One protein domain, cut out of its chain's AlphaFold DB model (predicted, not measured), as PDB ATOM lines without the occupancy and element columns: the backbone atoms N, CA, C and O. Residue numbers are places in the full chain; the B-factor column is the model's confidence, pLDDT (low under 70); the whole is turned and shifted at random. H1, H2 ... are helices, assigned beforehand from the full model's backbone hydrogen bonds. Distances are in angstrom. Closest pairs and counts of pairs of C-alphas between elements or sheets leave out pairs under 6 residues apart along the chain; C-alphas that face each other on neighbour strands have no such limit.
ATOM      1  N   PHE A   3      52.006  29.919  -1.243       95.06
ATOM      2  CA  PHE A   3      52.323  31.197  -1.898       95.06
ATOM      3  C   PHE A   3      52.598  32.368  -0.931       95.06
ATOM      4  O   PHE A   3      53.409  33.231  -1.240       95.06
ATOM      5  N   LEU A   4      51.919  32.410   0.222       96.44
ATOM      6  CA  LEU A   4      52.053  33.517   1.176       96.44
ATOM      7  C   LEU A   4      53.244  33.348   2.128       96.44
ATOM      8  O   LEU A   4      53.574  34.280   2.850       96.44
ATOM      9  N   GLN A   5      53.870  32.172   2.165       94.62
ATOM     10  CA  GLN A   5      54.935  31.878   3.122       94.62
ATOM     11  C   GLN A   5      56.154  32.773   2.859       94.62
ATOM     12  O   GLN A   5      56.477  33.047   1.703       94.62
ATOM     13  N   TYR A   6      56.810  33.233   3.932       95.25
ATOM     14  CA  TYR A   6      57.957  34.159   3.898       95.25
ATOM     15  C   TYR A   6      57.672  35.560   3.322       95.25
ATOM     16  O   TYR A   6      58.596  36.362   3.167       95.25
ATOM     17  N   LYS A   7      56.413  35.893   3.013       97.38
ATOM     18  CA  LYS A   7      56.051  37.223   2.510       97.38
ATOM     19  C   LYS A   7      55.930  38.229   3.647       97.38
ATOM     20  O   LYS A   7      55.397  37.907   4.702       97.38
ATOM     21  N   ALA A   8      56.404  39.446   3.409       97.62
ATOM     22  CA  ALA A   8      56.404  40.548   4.367       97.62
ATOM     23  C   ALA A   8      55.683  41.769   3.761       97.62
ATOM     24  O   ALA A   8      56.335  42.734   3.361       97.62
ATOM     25  N   PRO A   9      54.344  41.744   3.635       97.69
ATOM     26  CA  PRO A   9      53.595  42.736   2.856       97.69
ATOM     27  C   PRO A   9      53.705  44.179   3.374       97.69
ATOM     28  O   PRO A   9      53.511  45.114   2.600       97.69
ATOM     29  N   SER A  10      54.016  44.367   4.658       96.88
ATOM     30  CA  SER A  10      54.255  45.678   5.275       96.88
ATOM     31  C   SER A  10      55.670  46.224   5.054       96.88
ATOM     32  O   SER A  10      55.870  47.431   5.157       96.88
ATOM     33  N   ALA A  11      56.643  45.363   4.747       96.94
ATOM     34  CA  ALA A  11      58.053  45.733   4.602       96.94
ATOM     35  C   ALA A  11      58.583  45.600   3.164       96.94
ATOM     36  O   ALA A  11      59.629  46.165   2.852       96.94
ATOM     37  N   SER A  12      57.870  44.882   2.288       97.62
ATOM     38  CA  SER A  12      58.260  44.603   0.903       97.62
ATOM     39  C   SER A  12      57.164  45.012  -0.085       97.62
ATOM     40  O   SER A  12      56.079  44.423  -0.127       97.62
ATOM     41  N   THR A  13      57.467  45.999  -0.931       97.75
ATOM     42  CA  THR A  13      56.590  46.422  -2.034       97.75
ATOM     43  C   THR A  13      56.404  45.319  -3.067       97.75
ATOM     44  O   THR A  13      55.297  45.164  -3.591       97.75
ATOM     45  N   ASP A  14      57.443  44.518  -3.320       97.62
ATOM     46  CA  ASP A  14      57.377  43.390  -4.246       97.62
ATOM     47  C   ASP A  14      56.423  42.312  -3.732       97.62
ATOM     48  O   ASP A  14      55.538  41.874  -4.467       97.62
ATOM     49  N   ASP A  15      56.512  41.938  -2.454       98.00
ATOM     50  CA  ASP A  15      55.583  40.977  -1.861       98.00
ATOM     51  C   ASP A  15      54.149  41.497  -1.857       98.00
ATOM     52  O   ASP A  15      53.224  40.768  -2.222       98.00
ATOM     53  N   ARG A  16      53.959  42.769  -1.492       98.31
ATOM     54  CA  ARG A  16      52.649  43.427  -1.524       98.31
ATOM     55  C   ARG A  16      52.035  43.358  -2.921       98.31
ATOM     56  O   ARG A  16      50.872  42.977  -3.064       98.31
ATOM     57  N   LYS A  17      52.817  43.679  -3.955       98.44
ATOM     58  CA  LYS A  17      52.395  43.611  -5.359       98.44
ATOM     59  C   LYS A  17      52.090  42.177  -5.795       98.44
ATOM     60  O   LYS A  17      51.045  41.943  -6.397       98.44
ATOM     61  N   LEU A  18      52.950  41.218  -5.453       98.12
ATOM     62  CA  LEU A  18      52.747  39.799  -5.763       98.12
ATOM     63  C   LEU A  18      51.456  39.257  -5.138       98.12
ATOM     64  O   LEU A  18      50.708  38.540  -5.803       98.12
ATOM     65  N   ILE A  19      51.165  39.621  -3.887       98.44
ATOM     66  CA  ILE A  19      49.932  39.230  -3.191       98.44
ATOM     67  C   ILE A  19      48.705  39.855  -3.862       98.44
ATOM     68  O   ILE A  19      47.730  39.145  -4.120       98.44
ATOM     69  N   LEU A  20      48.758  41.150  -4.191       98.50
ATOM     70  CA  LEU A  20      47.689  41.852  -4.908       98.50
ATOM     71  C   LEU A  20      47.380  41.192  -6.256       98.50
ATOM     72  O   LEU A  20      46.219  40.912  -6.567       98.50
ATOM     73  N   ASP A  21      48.413  40.902  -7.045       98.38
ATOM     74  CA  ASP A  21      48.254  40.280  -8.356       98.38
ATOM     75  C   ASP A  21      47.729  38.841  -8.240       98.38
ATOM     76  O   ASP A  21      46.830  38.457  -8.995       98.38
ATOM     77  N   ALA A  22      48.206  38.062  -7.264       98.00
ATOM     78  CA  ALA A  22      47.707  36.712  -7.005       98.00
ATOM     79  C   ALA A  22      46.241  36.708  -6.532       98.00
ATOM     80  O   ALA A  22      45.467  35.836  -6.945       98.00
ATOM     81  N   MET A  23      45.833  37.685  -5.712       97.69
ATOM     82  CA  MET A  23      44.430  37.871  -5.328       97.69
ATOM     83  C   MET A  23      43.558  38.236  -6.530       97.69
ATOM     84  O   MET A  23      42.517  37.600  -6.725       97.69
ATOM     85  N   ARG A  24      43.989  39.195  -7.363       97.38
ATOM     86  CA  ARG A  24      43.251  39.646  -8.560       97.38
ATOM     87  C   ARG A  24      43.066  38.517  -9.570       97.38
ATOM     88  O   ARG A  24      41.987  38.347 -10.125       97.38
ATOM     89  N   ARG A  25      44.109  37.709  -9.777       97.25
ATOM     90  CA  ARG A  25      44.096  36.552 -10.689       97.25
ATOM     91  C   ARG A  25      43.406  35.318 -10.102       97.25
ATOM     92  O   ARG A  25      43.441  34.263 -10.726       97.25
ATOM     93  N   ARG A  26      42.829  35.422  -8.897       96.38
ATOM     94  CA  ARG A  26      42.221  34.305  -8.154       96.38
ATOM     95  C   ARG A  26      43.160  33.098  -8.002       96.38
ATOM     96  O   ARG A  26      42.696  31.973  -7.926       96.38
ATOM     97  N   GLN A  27      44.474  33.320  -7.921       97.12
ATOM     98  CA  GLN A  27      45.474  32.254  -7.737       97.12
ATOM     99  C   GLN A  27      45.584  31.803  -6.277       97.12
ATOM    100  O   GLN A  27      45.966  30.670  -5.989       97.12
ATOM    101  N   ILE A  28      45.223  32.686  -5.346       97.00
ATOM    102  CA  ILE A  28      45.075  32.373  -3.927       97.00
ATOM    103  C   ILE A  28      43.611  32.510  -3.509       97.00
ATOM    104  O   ILE A  28      42.857  33.329  -4.045       97.00
ATOM    105  N   PHE A  29      43.215  31.655  -2.562       95.69
ATOM    106  CA  PHE A  29      41.838  31.525  -2.075       95.69
ATOM    107  C   PHE A  29      40.821  31.232  -3.192       95.69
ATOM    108  O   PHE A  29      39.755  31.830  -3.231       95.69
ATOM    109  N   ILE A  30      41.152  30.320  -4.117       96.75
ATOM    110  CA  ILE A  30      40.350  29.997  -5.318       96.75
ATOM    111  C   ILE A  30      38.891  29.639  -4.978       96.75
ATOM    112  O   ILE A  30      37.985  29.967  -5.734       96.75
ATOM    113  N   LEU A  31      38.668  28.994  -3.828       97.50
ATOM    114  CA  LEU A  31      37.349  28.526  -3.386       97.50
ATOM    115  C   LEU A  31      36.450  29.636  -2.816       97.50
ATOM    116  O   LEU A  31      35.267  29.401  -2.593       97.50
ATOM    117  N   ILE A  32      36.992  30.831  -2.564       97.31
ATOM    118  CA  ILE A  32      36.216  31.972  -2.072       97.31
ATOM    119  C   ILE A  32      35.754  32.777  -3.282       97.31
ATOM    120  O   ILE A  32      36.549  33.483  -3.909       97.31
ATOM    121  N   SER A  33      34.471  32.634  -3.614       96.94
ATOM    122  CA  SER A  33      33.848  33.297  -4.765       96.94
ATOM    123  C   SER A  33      33.426  34.733  -4.476       96.94
ATOM    124  O   SER A  33      33.528  35.565  -5.382       96.94
ATOM    125  N   ASP A  34      32.983  34.994  -3.242       98.12
ATOM    126  CA  ASP A  34      32.512  36.297  -2.770       98.12
ATOM    127  C   ASP A  34      33.645  37.329  -2.748       98.12
ATOM    128  O   ASP A  34      34.686  37.107  -2.126       98.12
ATOM    129  N   ASN A  35      33.453  38.449  -3.444       97.31
ATOM    130  CA  ASN A  35      34.488  39.471  -3.584       97.31
ATOM    131  C   ASN A  35      34.684  40.258  -2.285       97.31
ATOM    132  O   ASN A  35      35.829  40.505  -1.922       97.31
ATOM    133  N   ASP A  36      33.617  40.546  -1.537       98.00
ATOM    134  CA  ASP A  36      33.715  41.316  -0.293       98.00
ATOM    135  C   ASP A  36      34.554  40.564   0.750       98.00
ATOM    136  O   ASP A  36      35.451  41.123   1.388       98.00
ATOM    137  N   THR A  37      34.324  39.254   0.884       98.06
ATOM    138  CA  THR A  37      35.147  38.387   1.736       98.06
ATOM    139  C   THR A  37      36.604  38.355   1.271       98.06
ATOM    140  O   THR A  37      37.514  38.408   2.102       98.06
ATOM    141  N   ARG A  38      36.868  38.284  -0.042       98.00
ATOM    142  CA  ARG A  38      38.243  38.305  -0.574       98.00
ATOM    143  C   ARG A  38      38.947  39.624  -0.291       98.00
ATOM    144  O   ARG A  38      40.122  39.589   0.071       98.00
ATOM    145  N   ASP A  39      38.249  40.743  -0.433       98.12
ATOM    146  CA  ASP A  39      38.801  42.076  -0.203       98.12
ATOM    147  C   ASP A  39      39.161  42.263   1.272       98.12
ATOM    148  O   ASP A  39      40.273  42.695   1.576       98.12
ATOM    149  N   ARG A  40      38.312  41.789   2.195       98.44
ATOM    150  CA  ARG A  40      38.635  41.745   3.633       98.44
ATOM    151  C   ARG A  40      39.852  40.870   3.932       98.44
ATOM    152  O   ARG A  40      40.716  41.252   4.716       98.44
ATOM    153  N   ILE A  41      39.950  39.688   3.315       98.00
ATOM    154  CA  ILE A  41      41.120  38.808   3.486       98.00
ATOM    155  C   ILE A  41      42.383  39.487   2.953       98.00
ATOM    156  O   ILE A  41      43.429  39.419   3.595       98.00
ATOM    157  N   LEU A  42      42.302  40.128   1.786       98.12
ATOM    158  CA  LEU A  42      43.415  40.856   1.192       98.12
ATOM    159  C   LEU A  42      43.864  42.002   2.103       98.12
ATOM    160  O   LEU A  42      45.053  42.094   2.391       98.12
ATOM    161  N   GLU A  43      42.938  42.831   2.586       98.31
ATOM    162  CA  GLU A  43      43.230  43.923   3.517       98.31
ATOM    163  C   GLU A  43      43.930  43.404   4.778       98.31
ATOM    164  O   GLU A  43      45.005  43.892   5.133       98.31
ATOM    165  N   ASN A  44      43.399  42.333   5.376       97.94
ATOM    166  CA  ASN A  44      44.005  41.688   6.538       97.94
ATOM    167  C   ASN A  44      45.432  41.212   6.245       97.94
ATOM    168  O   ASN A  44      46.338  41.517   7.016       97.94
ATOM    169  N   ILE A  45      45.663  40.518   5.123       97.88
ATOM    170  CA  ILE A  45      47.005  40.057   4.732       97.88
ATOM    171  C   ILE A  45      47.950  41.244   4.546       97.88
ATOM    172  O   ILE A  45      49.076  41.207   5.036       97.88
ATOM    173  N   LEU A  46      47.510  42.300   3.859       97.81
ATOM    174  CA  LEU A  46      48.342  43.474   3.601       97.81
ATOM    175  C   LEU A  46      48.634  44.300   4.859       97.81
ATOM    176  O   LEU A  46      49.629  45.023   4.875       97.81
ATOM    177  N   SER A  47      47.798  44.191   5.893       97.31
ATOM    178  CA  SER A  47      47.988  44.862   7.185       97.31
ATOM    179  C   SER A  47      49.009  44.177   8.102       97.31
ATOM    180  O   SER A  47      49.423  44.766   9.103       97.31
ATOM    181  N   LEU A  48      49.439  42.949   7.781       96.81
ATOM    182  CA  LEU A  48      50.372  42.193   8.618       96.81
ATOM    183  C   LEU A  48      51.734  42.893   8.696       96.81
ATOM    184  O   LEU A  48      52.458  43.010   7.707       96.81
TER     185      LEU A  48
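AT A GLANCE: This is residues 3 to 48 of the 647 residues of an uncharacterized protein of Monosporascus sp. 5C6A (UniProt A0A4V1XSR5). H2, the longest helix, lies side by side with H1 in a helical hairpin, the two running opposite ways. Residues 25 to 34 link them at one end and residues 3 to 12 precede H1; residues 31 to 37, of which 35 to 37 belong to H2, stick out. The 46 residues printed hold two named helices, H1 then H2, and no named strand: the class is all helix. The whole is compact, with a radius of gyration of the C-alphas of 10.1 A, yet elongated, spanning 28 by 17 by 15 A.

IN THESE COORDINATES: Find C-alpha 35 at (34.488, 39.471, -3.584); from there H2, residues 35 to 47, runs 18.1 A to C-alpha 47 at (47.988, 44.862, 7.185). H1, residues 13 to 24, begins at C-alpha 13 at (56.590, 46.422, -2.034) and covers 16.3 A.

HOW THE PARTS SIT: H2 and H1 touch; look at their closest C-alphas, those of Arg 16 and Leu 46, 6.7 A apart. Their lines stand at a shallow tilt of 12 degrees, opposite ways. In H1 and H2 every O i to N i+4 pair is within hydrogen-bond range.

THE WHOLE: The C-alphas farthest apart, those of Ala 11 and Ser 33, are 28.8 A apart. The printed part has no cut, the link from H1 to H2 is short, and no printed residue has pLDDT under 70.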